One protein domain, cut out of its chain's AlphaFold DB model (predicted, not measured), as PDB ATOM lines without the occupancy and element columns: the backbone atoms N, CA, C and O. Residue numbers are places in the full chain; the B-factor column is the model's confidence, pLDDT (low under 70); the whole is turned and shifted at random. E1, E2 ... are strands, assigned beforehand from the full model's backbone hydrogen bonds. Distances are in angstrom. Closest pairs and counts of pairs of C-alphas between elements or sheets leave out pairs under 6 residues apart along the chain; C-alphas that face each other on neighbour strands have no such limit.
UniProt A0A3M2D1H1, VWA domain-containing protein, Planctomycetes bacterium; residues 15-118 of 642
ATOM      1  N   GLN A  15      50.038  22.809  -0.830       86.50
ATOM      2  CA  GLN A  15      50.061  24.236  -0.504       86.50
ATOM      3  C   GLN A  15      49.203  24.513   0.746       86.50
ATOM      4  O   GLN A  15      48.074  24.026   0.815       86.50
ATOM      5  N   PRO A  16      49.686  25.287   1.740       84.69
ATOM      6  CA  PRO A  16      48.862  25.681   2.879       84.69
ATOM      7  C   PRO A  16      47.773  26.677   2.456       84.69
ATOM      8  O   PRO A  16      48.049  27.654   1.756       84.69
ATOM      9  N   LEU A  17      46.546  26.453   2.926       88.19
ATOM     10  CA  LEU A  17      45.446  27.409   2.792       88.19
ATOM     11  C   LEU A  17      45.676  28.625   3.696       88.19
ATOM     12  O   LEU A  17      46.209  28.504   4.801       88.19
ATOM     13  N   THR A  18      45.250  29.803   3.241       86.00
ATOM     14  CA  THR A  18      45.360  31.045   4.018       86.00
ATOM     15  C   THR A  18      44.024  31.353   4.683       86.00
ATOM     16  O   THR A  18      43.018  31.506   3.993       86.00
ATOM     17  N   TRP A  19      43.995  31.459   6.013       83.38
ATOM     18  CA  TRP A  19      42.789  31.895   6.719       83.38
ATOM     19  C   TRP A  19      42.557  33.395   6.537       83.38
ATOM     20  O   TRP A  19      43.460  34.208   6.751       83.38
ATOM     21  N   LEU A  20      41.323  33.765   6.206       80.50
ATOM     22  CA  LEU A  20      40.854  35.139   6.158       80.50
ATOM     23  C   LEU A  20      39.995  35.433   7.402       80.50
ATOM     24  O   LEU A  20      38.969  34.778   7.601       80.50
ATOM     25  N   PRO A  21      40.355  36.446   8.219       69.69
ATOM     26  CA  PRO A  21      39.583  36.872   9.391       69.69
ATOM     27  C   PRO A  21      38.096  37.229   9.182       69.69
ATOM     28  O   PRO A  21      37.413  37.468  10.172       69.69
ATOM     29  N   ASP A  22      37.572  37.274   7.948       70.81
ATOM     30  CA  ASP A  22      36.130  37.391   7.667       70.81
ATOM     31  C   ASP A  22      35.400  36.033   7.559       70.81
ATOM     32  O   ASP A  22      34.250  35.990   7.121       70.81
ATOM     33  N   GLY A  23      36.038  34.937   7.993       79.50
ATOM     34  CA  GLY A  23      35.435  33.602   8.066       79.50
ATOM     35  C   GLY A  23      35.571  32.799   6.774       79.50
ATOM     36  O   GLY A  23      34.613  32.157   6.348       79.50
ATOM     37  N   ALA A  24      36.729  32.867   6.113       86.88
ATOM     38  CA  ALA A  24      36.963  32.173   4.848       86.88
ATOM     39  C   ALA A  24      38.358  31.548   4.756       86.88
ATOM     40  O   ALA A  24      39.325  32.061   5.316       86.88
ATOM     41  N   TRP A  25      38.474  30.484   3.966       90.38
ATOM     42  CA  TRP A  25      39.755  30.008   3.452       90.38
ATOM     43  C   TRP A  25      40.016  30.614   2.073       90.38
ATOM     44  O   TRP A  25      39.111  30.680   1.243       90.38
ATOM     45  N   GLU A  26      41.256  31.033   1.819       91.56
ATOM     46  CA  GLU A  26      41.762  31.366   0.488       91.56
ATOM     47  C   GLU A  26      42.770  30.305   0.029       91.56
ATOM     48  O   GLU A  26      43.783  30.055   0.693       91.56
ATOM     49  N   TRP A  27      42.518  29.736  -1.150       94.19
ATOM     50  CA  TRP A  27      43.549  29.136  -1.990       94.19
ATOM     51  C   TRP A  27      43.956  30.156  -3.056       94.19
ATOM     52  O   TRP A  27      43.092  30.727  -3.727       94.19
ATOM     53  N   ARG A  28      45.262  30.407  -3.202       92.19
ATOM     54  CA  ARG A  28      45.809  31.340  -4.198       92.19
ATOM     55  C   ARG A  28      47.034  30.749  -4.883       92.19
ATOM     56  O   ARG A  28      48.034  30.486  -4.214       92.19
ATOM     57  N   PHE A  29      46.960  30.582  -6.197       92.00
ATOM     58  CA  PHE A  29      47.995  29.968  -7.022       92.00
ATOM     59  C   PHE A  29      48.518  30.961  -8.076       92.00
ATOM     60  O   PHE A  29      47.718  31.465  -8.869       92.00
ATOM     61  N   PRO A  30      49.830  31.258  -8.109       90.19
ATOM     62  CA  PRO A  30      50.396  32.190  -9.076       90.19
ATOM     63  C   PRO A  30      50.514  31.550 -10.463       90.19
ATOM     64  O   PRO A  30      51.038  30.445 -10.596       90.19
ATOM     65  N   THR A  31      50.053  32.254 -11.500       90.44
ATOM     66  CA  THR A  31      50.187  31.806 -12.904       90.44
ATOM     67  C   THR A  31      51.238  32.583 -13.695       90.44
ATOM     68  O   THR A  31      51.700  32.106 -14.731       90.44
ATOM     69  N   VAL A  32      51.653  33.742 -13.178       89.19
ATOM     70  CA  VAL A  32      52.571  34.686 -13.821       89.19
ATOM     71  C   VAL A  32      53.598  35.197 -12.808       89.19
ATOM     72  O   VAL A  32      53.340  35.243 -11.605       89.19
ATOM     73  N   VAL A  33      54.769  35.602 -13.291       86.44
ATOM     74  CA  VAL A  33      55.850  36.202 -12.506       86.44
ATOM     75  C   VAL A  33      56.239  37.524 -13.154       86.44
ATOM     76  O   VAL A  33      56.784  37.558 -14.257       86.44
ATOM     77  N   ALA A  34      55.985  38.628 -12.455       83.06
ATOM     78  CA  ALA A  34      56.414  39.942 -12.912       83.06
ATOM     79  C   ALA A  34      57.959  40.067 -12.902       83.06
ATOM     80  O   ALA A  34      58.608  39.601 -11.955       83.06
ATOM     81  N   PRO A  35      58.564  40.719 -13.914       83.31
ATOM     82  CA  PRO A  35      59.978  41.089 -13.906       83.31
ATOM     83  C   PRO A  35      60.375  41.898 -12.664       83.31
ATOM     84  O   PRO A  35      59.597  42.702 -12.151       83.31
ATOM     85  N   ARG A  36      61.601  41.679 -12.175       84.25
ATOM     86  CA  ARG A  36      62.097  42.212 -10.897       84.25
ATOM     87  C   ARG A  36      63.151  43.301 -11.095       84.25
ATOM     88  O   ARG A  36      64.055  43.155 -11.915       84.25
ATOM     89  N   TYR A  37      63.115  44.337 -10.264       78.62
ATOM     90  CA  TYR A  37      64.181  45.324 -10.118       78.62
ATOM     91  C   TYR A  37      65.384  44.714  -9.378       78.62
ATOM     92  O   TYR A  37      65.336  44.423  -8.181       78.62
ATOM     93  N   LEU A  38      66.494  44.522 -10.090       80.44
ATOM     94  CA  LEU A  38      67.704  43.877  -9.554       80.44
ATOM     95  C   LEU A  38      68.734  44.875  -8.984       80.44
ATOM     96  O   LEU A  38      69.784  44.474  -8.487       80.44
ATOM     97  N   GLY A  39      68.437  46.179  -9.008       76.12
ATOM     98  CA  GLY A  39      69.349  47.222  -8.536       76.12
ATOM     99  C   GLY A  39      70.519  47.474  -9.491       76.12
ATOM    100  O   GLY A  39      70.359  47.460 -10.709       76.12
ATOM    101  N   GLN A  40      71.702  47.755  -8.937       79.44
ATOM    102  CA  GLN A  40      72.918  47.958  -9.730       79.44
ATOM    103  C   GLN A  40      73.502  46.614 -10.214       79.44
ATOM    104  O   GLN A  40      73.385  45.614  -9.497       79.44
ATOM    105  N   PRO A  41      74.170  46.568 -11.386       78.50
ATOM    106  CA  PRO A  41      74.831  45.358 -11.876       78.50
ATOM    107  C   PRO A  41      75.765  44.744 -10.827       78.50
ATOM    108  O   PRO A  41      76.592  45.441 -10.244       78.50
ATOM    109  N   GLY A  42      75.622  43.440 -10.584       79.00
ATOM    110  CA  GLY A  42      76.401  42.706  -9.581       79.00
ATOM    111  C   GLY A  42      75.837  42.709  -8.152       79.00
ATOM    112  O   GLY A  42      76.362  41.970  -7.325       79.00
ATOM    113  N   ARG A  43      74.761  43.457  -7.844       81.44
ATOM    114  CA  ARG A  43      74.085  43.378  -6.526       81.44
ATOM    115  C   ARG A  43      73.473  41.998  -6.273       81.44
ATOM    116  O   ARG A  43      73.574  41.471  -5.171       81.44
ATOM    117  N   VAL A  44      72.838  41.436  -7.300       80.44
ATOM    118  CA  VAL A  44      72.174  40.126  -7.277       80.44
ATOM    119  C   VAL A  44      73.062  39.123  -8.029       80.44
ATOM    120  O   VAL A  44      73.198  39.264  -9.247       80.44
ATOM    121  N   PRO A  45      73.699  38.141  -7.356       77.12
ATOM    122  CA  PRO A  45      74.662  37.235  -7.999       77.12
ATOM    123  C   PRO A  45      74.063  36.350  -9.101       77.12
ATOM    124  O   PRO A  45      74.749  35.998 -10.055       77.12
ATOM    125  N   ASP A  46      72.783  36.003  -8.977       76.31
ATOM    126  CA  ASP A  46      72.006  35.118  -9.848       76.31
ATOM    127  C   ASP A  46      70.998  35.879 -10.737       76.31
ATOM    128  O   ASP A  46      70.013  35.318 -11.212       76.31
ATOM    129  N   ALA A  47      71.273  37.160 -11.014       79.44
ATOM    130  CA  ALA A  47      70.416  38.070 -11.782       79.44
ATOM    131  C   ALA A  47      69.838  37.484 -13.091       79.44
ATOM    132  O   ALA A  47      68.664  37.694 -13.395       79.44
ATOM    133  N   GLU A  48      70.632  36.730 -13.861       77.75
ATOM    134  CA  GLU A  48      70.192  36.136 -15.137       77.75
ATOM    135  C   GLU A  48      69.148  35.014 -14.970       77.75
ATOM    136  O   GLU A  48      68.366  34.765 -15.894       77.75
ATOM    137  N   ALA A  49      69.101  34.364 -13.800       76.31
ATOM    138  CA  ALA A  49      68.119  33.333 -13.460       76.31
ATOM    139  C   ALA A  49      66.777  33.923 -12.986       76.31
ATOM    140  O   ALA A  49      65.744  33.270 -13.116       76.31
ATOM    141  N   LEU A  50      66.781  35.167 -12.491       76.50
ATOM    142  CA  LEU A  50      65.577  35.923 -12.118       76.50
ATOM    143  C   LEU A  50      64.977  36.734 -13.285       76.50
ATOM    144  O   LEU A  50      63.932  37.365 -13.124       76.50
ATOM    145  N   ALA A  51      65.630  36.746 -14.450       78.44
ATOM    146  CA  ALA A  51      65.181  37.483 -15.626       78.44
ATOM    147  C   ALA A  51      64.050  36.743 -16.367       78.44
ATOM    148  O   ALA A  51      64.276  35.686 -16.963       78.44
ATOM    149  N   VAL A  52      62.853  37.335 -16.365       82.25
ATOM    150  CA  VAL A  52      61.653  36.833 -17.054       82.25
ATOM    151  C   VAL A  52      61.403  37.643 -18.328       82.25
ATOM    152  O   VAL A  52      61.256  38.864 -18.272       82.25
ATOM    153  N   ASP A  53      61.326  36.961 -19.469       84.94
ATOM    154  CA  ASP A  53      60.873  37.545 -20.739       84.94
ATOM    155  C   ASP A  53      59.335  37.646 -20.715       84.94
ATOM    156  O   ASP A  53      58.676  36.696 -20.284       84.94
ATOM    157  N   VAL A  54      58.743  38.747 -21.197       86.12
ATOM    158  CA  VAL A  54      57.279  38.978 -21.164       86.12
ATOM    159  C   VAL A  54      56.694  39.396 -22.518       86.12
ATOM    160  O   VAL A  54      57.391  39.972 -23.356       86.12
ATOM    161  N   VAL A  55      55.401  39.122 -22.724       86.69
ATOM    162  CA  VAL A  55      54.649  39.397 -23.960       86.69
ATOM    163  C   VAL A  55      53.421  40.269 -23.676       86.69
ATOM    164  O   VAL A  55      52.521  39.877 -22.939       86.69
ATOM    165  N   GLU A  56      53.355  41.436 -24.318       80.56
ATOM    166  CA  GLU A  56      52.253  42.406 -24.172       80.56
ATOM    167  C   GLU A  56      50.986  42.019 -24.948       80.56
ATOM    168  O   GLU A  56      49.882  42.375 -24.556       80.56
ATOM    169  N   GLY A  57      51.135  41.292 -26.061       77.06
ATOM    170  CA  GLY A  57      50.021  40.854 -26.914       77.06
ATOM    171  C   GLY A  57      49.241  39.649 -26.376       77.06
ATOM    172  O   GLY A  57      48.442  39.072 -27.112       77.06
ATOM    173  N   GLY A  58      49.507  39.254 -25.130       80.81
ATOM    174  CA  GLY A  58      49.019  38.024 -24.522       80.81
ATOM    175  C   GLY A  58      49.681  36.753 -25.065       80.81
ATOM    176  O   GLY A  58      50.454  36.773 -26.028       80.81
ATOM    177  N   LEU A  59      49.359  35.622 -24.442       87.19
ATOM    178  CA  LEU A  59      49.746  34.283 -24.889       87.19
ATOM    179  C   LEU A  59      48.523  33.490 -25.393       87.19
ATOM    180  O   LEU A  59      47.389  33.779 -25.005       87.19
ATOM    181  N   PRO A  60      48.717  32.465 -26.250       87.44
ATOM    182  CA  PRO A  60      47.642  31.554 -26.654       87.44
ATOM    183  C   PRO A  60      47.294  30.517 -25.571       87.44
ATOM    184  O   PRO A  60      46.230  29.906 -25.636       87.44
ATOM    185  N   SER A  61      48.178  30.304 -24.590       89.69
ATOM    186  CA  SER A  61      47.996  29.368 -23.475       89.69
ATOM    187  C   SER A  61      46.790  29.747 -22.614       89.69
ATOM    188  O   SER A  61      46.618  30.918 -22.277       89.69
ATOM    189  N   ARG A  62      45.962  28.774 -22.222       92.88
ATOM    190  CA  ARG A  62      44.789  29.007 -21.366       92.88
ATOM    191  C   ARG A  62      44.783  28.072 -20.166       92.88
ATOM    192  O   ARG A  62      45.073  26.887 -20.306       92.88
ATOM    193  N   GLY A  63      44.443  28.612 -18.999       92.88
ATOM    194  CA  GLY A  63      44.253  27.841 -17.774       92.88
ATOM    195  C   GLY A  63      42.854  27.235 -17.693       92.88
ATOM    196  O   GLY A  63      41.863  27.922 -17.943       92.88
ATOM    197  N   SER A  64      42.771  25.970 -17.288       95.19
ATOM    198  CA  SER A  64      41.551  25.330 -16.790       95.19
ATOM    199  C   SER A  64      41.676  25.094 -15.278       95.19
ATOM    200  O   SER A  64      42.780  25.073 -14.735       95.19
ATOM    201  N   LEU A  65      40.547  24.954 -14.579       95.44
ATOM    202  CA  LEU A  65      40.513  24.693 -13.139       95.44
ATOM    203  C   LEU A  65      39.479  23.614 -12.834       95.44
ATOM    204  O   LEU A  65      38.338  23.705 -13.283       95.44
ATOM    205  N   SER A  66      39.881  22.644 -12.019       94.31
ATOM    206  CA  SER A  66      38.994  21.725 -11.315       94.31
ATOM    207  C   SER A  66      39.438  21.689  -9.855       94.31
ATOM    208  O   SER A  66      40.497  21.153  -9.535       94.31
ATOM    209  N   LEU A  67      38.666  22.329  -8.981       94.88
ATOM    210  CA  LEU A  67      38.902  22.378  -7.540       94.88
ATOM    211  C   LEU A  67      37.794  21.591  -6.837       94.88
ATOM    212  O   LEU A  67      36.613  21.845  -7.073       94.88
ATOM    213  N   GLN A  68      38.170  20.690  -5.930       93.75
ATOM    214  CA  GLN A  68      37.241  20.035  -5.010       93.75
ATOM    215  C   GLN A  68      37.608  20.391  -3.567       93.75
ATOM    216  O   GLN A  68      38.758  20.239  -3.160       93.75
ATOM    217  N   VAL A  69      36.620  20.828  -2.787       92.38
ATOM    218  CA  VAL A  69      36.724  20.988  -1.331       92.38
ATOM    219  C   VAL A  69      35.826  19.931  -0.696       92.38
ATOM    220  O   VAL A  69      34.647  19.852  -1.029       92.38
ATOM    221  N   GLY A  70      36.384  19.092   0.181       88.25
ATOM    222  CA  GLY A  70      35.659  17.962   0.783       88.25
ATOM    223  C   GLY A  70      34.630  18.356   1.848       88.25
ATOM    224  O   GLY A  70      33.772  17.546   2.190       88.25
ATOM    225  N   ASP A  71      34.697  19.585   2.360       84.25
ATOM    226  CA  ASP A  71      33.733  20.103   3.331       84.25
ATOM    227  C   ASP A  71      32.385  20.425   2.647       84.25
ATOM    228  O   ASP A  71      32.379  20.974   1.538       84.25
ATOM    229  N   PRO A  72      31.233  20.146   3.289       83.62
ATOM    230  CA  PRO A  72      29.907  20.429   2.736       83.62
ATOM    231  C   PRO A  72      29.615  21.939   2.744       83.62
ATOM    232  O   PRO A  72      29.027  22.481   3.680       83.62
ATOM    233  N   ILE A  73      30.050  22.621   1.684       86.69
ATOM    234  CA  ILE A  73      29.953  24.074   1.500       86.69
ATOM    235  C   ILE A  73      28.928  24.399   0.404       86.69
ATOM    236  O   ILE A  73      28.911  23.782  -0.663       86.69
ATOM    237  N   ASP A  74      28.083  25.402   0.657       87.19
ATOM    238  CA  ASP A  74      27.108  25.907  -0.313       87.19
ATOM    239  C   ASP A  74      27.791  26.655  -1.477       87.19
ATOM    240  O   ASP A  74      28.761  27.388  -1.280       87.19
ATOM    241  N   ALA A  75      27.264  26.523  -2.699       88.19
ATOM    242  CA  ALA A  75      27.839  27.164  -3.887       88.19
ATOM    243  C   ALA A  75      27.865  28.707  -3.814       88.19
ATOM    244  O   ALA A  75      28.709  29.329  -4.452       88.19
ATOM    245  N   SER A  76      26.985  29.333  -3.026       89.81
ATOM    246  CA  SER A  76      26.976  30.783  -2.781       89.81
ATOM    247  C   SER A  76      28.024  31.252  -1.762       89.81
ATOM    248  O   SER A  76      28.299  32.450  -1.665       89.81
ATOM    249  N   ALA A  77      28.635  30.330  -1.011       89.94
ATOM    250  CA  ALA A  77      29.683  30.640  -0.040       89.94
ATOM    251  C   ALA A  77      31.082  30.761  -0.674       89.94
ATOM    252  O   ALA A  77      32.003  31.235  -0.001       89.94
ATOM    253  N   VAL A  78      31.255  30.367  -1.944       94.00
ATOM    254  CA  VAL A  78      32.515  30.487  -2.691       94.00
ATOM    255  C   VAL A  78      32.488  31.635  -3.701       94.00
ATOM    256  O   VAL A  78      31.515  31.846  -4.418       94.00
ATOM    257  N   VAL A  79      33.591  32.379  -3.766       93.31
ATOM    258  CA  VAL A  79      33.832  33.475  -4.710       93.31
ATOM    259  C   VAL A  79      35.277  33.436  -5.204       93.31
ATOM    260  O   VAL A  79      36.183  33.017  -4.485       93.31
ATOM    261  N   SER A  80      35.519  33.933  -6.413       93.19
ATOM    262  CA  SER A  80      36.863  34.292  -6.866       93.19
ATOM    263  C   SER A  80      36.924  35.808  -7.057       93.19
ATOM    264  O   SER A  80      36.054  36.360  -7.726       93.19
ATOM    265  N   PRO A  81      37.919  36.501  -6.478       90.25
ATOM    266  CA  PRO A  81      38.112  37.933  -6.677       90.25
ATOM    267  C   PRO A  81      39.011  38.241  -7.894       90.25
ATOM    268  O   PRO A  81      39.361  39.392  -8.108       90.25
ATOM    269  N   THR A  82      39.433  37.220  -8.655       90.56
ATOM    270  CA  THR A  82      40.391  37.349  -9.776       90.56
ATOM    271  C   THR A  82      39.865  36.783 -11.094       90.56
ATOM    272  O   THR A  82      40.306  37.225 -12.150       90.56
ATOM    273  N   HIS A  83      38.935  35.822 -11.054       92.56
ATOM    274  CA  HIS A  83      38.433  35.107 -12.228       92.56
ATOM    275  C   HIS A  83      36.920  34.862 -12.131       92.56
ATOM    276  O   HIS A  83      36.371  34.720 -11.041       92.56
ATOM    277  N   ALA A  84      36.232  34.738 -13.267       94.50
ATOM    278  CA  ALA A  84      34.849  34.265 -13.279       94.50
ATOM    279  C   ALA A  84      34.806  32.743 -13.044       94.50
ATOM    280  O   ALA A  84      35.496  31.989 -13.736       94.50
ATOM    281  N   ILE A  85      33.988  32.285 -12.092       95.94
ATOM    282  CA  ILE A  85      33.887  30.873 -11.690       95.94
ATOM    283  C   ILE A  85      32.449  30.348 -11.738       95.94
ATOM    284  O   ILE A  85      31.491  31.095 -11.548       95.94
ATOM    285  N   CYS A  86      32.323  29.039 -11.934       95.56
ATOM    286  CA  CYS A  86      31.103  28.272 -11.711       95.56
ATOM    287  C   CYS A  86      31.344  27.274 -10.572       95.56
ATOM    288  O   CYS A  86      32.414  26.670 -10.486       95.56
ATOM    289  N   ALA A  87      30.353  27.093  -9.698       94.88
ATOM    290  CA  ALA A  87      30.466  26.245  -8.516       94.88
ATOM    291  C   ALA A  87      29.208  25.392  -8.303       94.88
ATOM    292  O   ALA A  87      28.094  25.837  -8.581       94.88
ATOM    293  N   SER A  88      29.385  24.177  -7.783       91.69
ATOM    294  CA  SER A  88      28.299  23.289  -7.359       91.69
ATOM    295  C   SER A  88      28.602  22.687  -5.984       91.69
ATOM    296  O   SER A  88      29.595  21.985  -5.795       91.69
ATOM    297  N   GLY A  89      27.754  23.008  -5.006       85.88
ATOM    298  CA  GLY A  89      27.799  22.455  -3.653       85.88
ATOM    299  C   GLY A  89      26.957  21.186  -3.548       85.88
ATOM    300  O   GLY A  89      25.936  21.050  -4.225       85.88
ATOM    301  N   SER A  90      27.382  20.248  -2.707       79.62
ATOM    302  CA  SER A  90      26.702  18.972  -2.479       79.62
ATOM    303  C   SER A  90      27.028  18.411  -1.090       79.62
ATOM    304  O   SER A  90      27.920  18.907  -0.402       79.62
ATOM    305  N   ALA A  91      26.354  17.330  -0.688       77.94
ATOM    306  CA  ALA A  91      26.722  16.581   0.517       77.94
ATOM    307  C   ALA A  91      28.097  15.877   0.406       77.94
ATOM    308  O   ALA A  91      28.668  15.503   1.423       77.94
ATOM    309  N   GLU A  92      28.636  15.727  -0.812       80.38
ATOM    310  CA  GLU A  92      29.983  15.199  -1.104       80.38
ATOM    311  C   GLU A  92      31.060  16.307  -1.137       80.38
ATOM    312  O   GLU A  92      32.195  16.069  -1.559       80.38
ATOM    313  N   GLY A  93      30.688  17.532  -0.753       88.81
ATOM    314  CA  GLY A  93      31.526  18.721  -0.815       88.81
ATOM    315  C   GLY A  93      31.228  19.634  -2.008       88.81
ATOM    316  O   GLY A  93      30.215  19.503  -2.704       88.81
ATOM    317  N   LEU A  94      32.125  20.592  -2.222       93.06
ATOM    318  CA  LEU A  94      32.032  21.666  -3.210       93.06
ATOM    319  C   LEU A  94      32.959  21.396  -4.402       93.06
ATOM    320  O   LEU A  94      34.135  21.086  -4.217       93.06
ATOM    321  N   ARG A  95      32.457  21.582  -5.628       94.62
ATOM    322  CA  ARG A  95      33.247  21.571  -6.871       94.62
ATOM    323  C   ARG A  95      33.252  22.970  -7.494       94.62
ATOM    324  O   ARG A  95      32.203  23.611  -7.548       94.62
ATOM    325  N   VAL A  96      34.407  23.441  -7.968       96.12
ATOM    326  CA  VAL A  96      34.583  24.769  -8.591       96.12
ATOM    327  C   VAL A  96      35.424  24.658  -9.863       96.12
ATOM    328  O   VAL A  96      36.451  23.980  -9.878       96.12
ATOM    329  N   ALA A  97      35.005  25.363 -10.911       96.62
ATOM    330  CA  ALA A  97      35.718  25.514 -12.176       96.62
ATOM    331  C   ALA A  97      35.654  26.976 -12.656       96.62
ATOM    332  O   ALA A  97      34.902  27.786 -12.108       96.62
ATOM    333  N   PHE A  98      36.414  27.333 -13.693       96.88
ATOM    334  CA  PHE A  98      36.219  28.621 -14.369       96.88
ATOM    335  C   PHE A  98      34.888  28.651 -15.129       96.88
ATOM    336  O   PHE A  98      34.428  27.631 -15.632       96.88
ATOM    337  N   ALA A  99      34.291  29.837 -15.258       95.31
ATOM    338  CA  ALA A  99      33.054  30.037 -16.020       95.31
ATOM    339  C   ALA A  99      33.252  30.002 -17.554       95.31
ATOM    340  O   ALA A  99      32.282  30.047 -18.306       95.31
ATOM    341  N   SER A 100      34.504  29.948 -18.019       94.38
ATOM    342  CA  SER A 100      34.884  29.849 -19.430       94.38
ATOM    343  C   SER A 100      35.388  28.440 -19.737       94.38
ATOM    344  O   SER A 100      36.460  28.053 -19.269       94.38
ATOM    345  N   GLU A 101      34.661  27.691 -20.571       91.62
ATOM    346  CA  GLU A 101      35.113  26.387 -21.089       91.62
ATOM    347  C   GLU A 101      36.352  26.516 -21.996       91.62
ATOM    348  O   GLU A 101      37.153  25.592 -22.092       91.62
ATOM    349  N   ALA A 102      36.564  27.691 -22.602       92.62
ATOM    350  CA  ALA A 102      37.784  28.027 -23.344       92.62
ATOM    351  C   ALA A 102      38.984  28.369 -22.427       92.62
ATOM    352  O   ALA A 102      40.041  28.774 -22.912       92.62
ATOM    353  N   GLY A 103      38.815  28.240 -21.107       92.75
ATOM    354  CA  GLY A 103      39.801  28.608 -20.099       92.75
ATOM    355  C   GLY A 103      39.961  30.119 -19.916       92.75
ATOM    356  O   GLY A 103      39.174  30.924 -20.422       92.75
ATOM    357  N   VAL A 104      40.991  30.494 -19.159       93.81
ATOM    358  CA  VAL A 104      41.335  31.881 -18.787       93.81
ATOM    359  C   VAL A 104      42.776  32.228 -19.180       93.81
ATOM    360  O   VAL A 104      43.571  31.330 -19.461       93.81
ATOM    361  N   ALA A 105      43.110  33.521 -19.225       92.19
ATOM    362  CA  ALA A 105      44.490  33.995 -19.378       92.19
ATOM    363  C   ALA A 105      45.366  33.574 -18.180       92.19
ATOM    364  O   ALA A 105      44.846  33.170 -17.139       92.19
ATOM    365  N   LEU A 106      46.687  33.660 -18.326       91.56
ATOM    366  CA  LEU A 106      47.655  33.360 -17.264       91.56
ATOM    367  C   LEU A 106      48.429  34.644 -16.925       91.56
ATOM    368  O   LEU A 106      49.656  34.684 -16.948       91.56
ATOM    369  N   ASP A 107      47.665  35.710 -16.664       91.31
ATOM    370  CA  ASP A 107      48.115  37.093 -16.469       91.31
ATOM    371  C   ASP A 107      48.053  37.554 -14.997       91.31
ATOM    372  O   ASP A 107      48.388  38.701 -14.690       91.31
ATOM    373  N   ARG A 108      47.607  36.690 -14.073       90.38
ATOM    374  CA  ARG A 108      47.362  37.016 -12.656       90.38
ATOM    375  C   ARG A 108      47.274  35.775 -11.760       90.38
ATOM    376  O   ARG A 108      47.023  34.663 -12.230       90.38
ATOM    377  N   ASP A 109      47.411  35.959 -10.452       91.94
ATOM    378  CA  ASP A 109      47.117  34.912  -9.462       91.94
ATOM    379  C   ASP A 109      45.668  34.391  -9.589       91.94
ATOM    380  O   ASP A 109      44.710  35.166  -9.596       91.94
ATOM    381  N   ILE A 110      45.483  33.067  -9.604       92.44
ATOM    382  CA  ILE A 110      44.169  32.436  -9.416       92.44
ATOM    383  C   ILE A 110      43.882  32.416  -7.919       92.44
ATOM    384  O   ILE A 110      44.546  31.699  -7.176       92.44
ATOM    385  N   ALA A 111      42.875  33.161  -7.467       92.62
ATOM    386  CA  ALA A 111      42.411  33.140  -6.081       92.62
ATOM    387  C   ALA A 111      40.984  32.586  -5.989       92.62
ATOM    388  O   ALA A 111      40.089  33.079  -6.676       92.62
ATOM    389  N   ILE A 112      40.752  31.611  -5.108       94.50
ATOM    390  CA  ILE A 112      39.428  31.082  -4.756       94.50
ATOM    391  C   ILE A 112      39.250  31.233  -3.242       94.50
ATOM    392  O   ILE A 112      40.104  30.800  -2.468       94.50
ATOM    393  N   ARG A 113      38.146  31.854  -2.817       93.00
ATOM    394  CA  ARG A 113      37.790  32.090  -1.412       93.00
ATOM    395  C   ARG A 113      36.476  31.395  -1.092       93.00
ATOM    396  O   ARG A 113      35.483  31.691  -1.750       93.00
ATOM    397  N   TRP A 114      36.431  30.541  -0.076       92.62
ATOM    398  CA  TRP A 114      35.180  29.940   0.400       92.62
ATOM    399  C   TRP A 114      34.955  30.224   1.879       92.62
ATOM    400  O   TRP A 114      35.852  30.049   2.707       92.62
ATOM    401  N   ARG A 115      33.746  30.687   2.210       88.88
ATOM    402  CA  ARG A 115      33.334  30.924   3.594       88.88
ATOM    403  C   ARG A 115      33.031  29.614   4.302       88.88
ATOM    404  O   ARG A 115      32.410  28.716   3.739       88.88
ATOM    405  N   VAL A 116      33.440  29.553   5.560       84.38
ATOM    406  CA  VAL A 116      33.172  28.455   6.492       84.38
ATOM    407  C   VAL A 116      32.734  29.042   7.834       84.38
ATOM    408  O   VAL A 116      32.867  30.244   8.073       84.38
ATOM    409  N   GLY A 117      32.197  28.210   8.729       72.75
ATOM    410  CA  GLY A 117      31.956  28.637  10.108       72.75
ATOM    411  C   GLY A 117      33.255  29.110  10.771       72.75
ATOM    412  O   GLY A 117      34.335  28.604  10.463       72.75
ATOM    413  N   ALA A 118      33.161  30.074  11.691       69.94
ATOM    414  CA  ALA A 118      34.308  30.430  12.520       69.94
ATOM    415  C   ALA A 118      34.767  29.177  13.300       69.94
ATOM    416  O   ALA A 118      33.914  28.530  13.914       69.94
TER     417      ALA A 118
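This is residues 15 to 118 of the 642 residues of the protein "VWA domain-containing protein" of Planctomycetes bacterium (UniProt A0A3M2D1H1). The domain has little regular structure: two small three-stranded sheets sit at one end, and a long loop, residues 30 to 66, reaches away from them, with residues 40 to 45 sticking out. The printed part has 104 residues, with no named helix and six strands, E1 to E6; the class is all strand, with 30 residues in named elements. Both sheets, E1-E2-E6 and E3-E5-E4, are antiparallel. The whole is loose, radius of gyration of the C-alphas 17.7 A, and flat, spanning 57 by 33 by 18 A.

E1 is residues 18 to 20, 6.5 A, from C-alpha 18 at (45.360, 31.045, 4.018). E2 is 24 to 29, 16.4 A; E3 67 to 69, 6.7 A; E4 85 to 90, 16.7 A; E5 93 to 98, 17.4 A; E6 110 to 115, 17.0 A, ending at (33.334, 30.924, 3.594).

E1 and E2 form a hairpin at 140 degrees; N 20 and O 24 are 2.8 A apart. E2 and E6 are antiparallel at 168 degrees, with N 27 and O 112 at 2.9 A. Residues 78 to 79 pair antiparallel with 113 to 114 of E6. E3 and E5 are antiparallel at 160 degrees, with N 67 and O 96 at 2.9 A. E4 and E5 form a hairpin at 165 degrees, with N 88 and O 95 at 2.9 A. E5 and E6 are apart.

The C-alphas of Pro 41 and Ala 91, the two farthest apart, are 57.4 A apart. The printed part has no cut. The links E2 to E3, E3 to E4 and E5 to E6 are long. Residues 21 and 118 are under pLDDT 70.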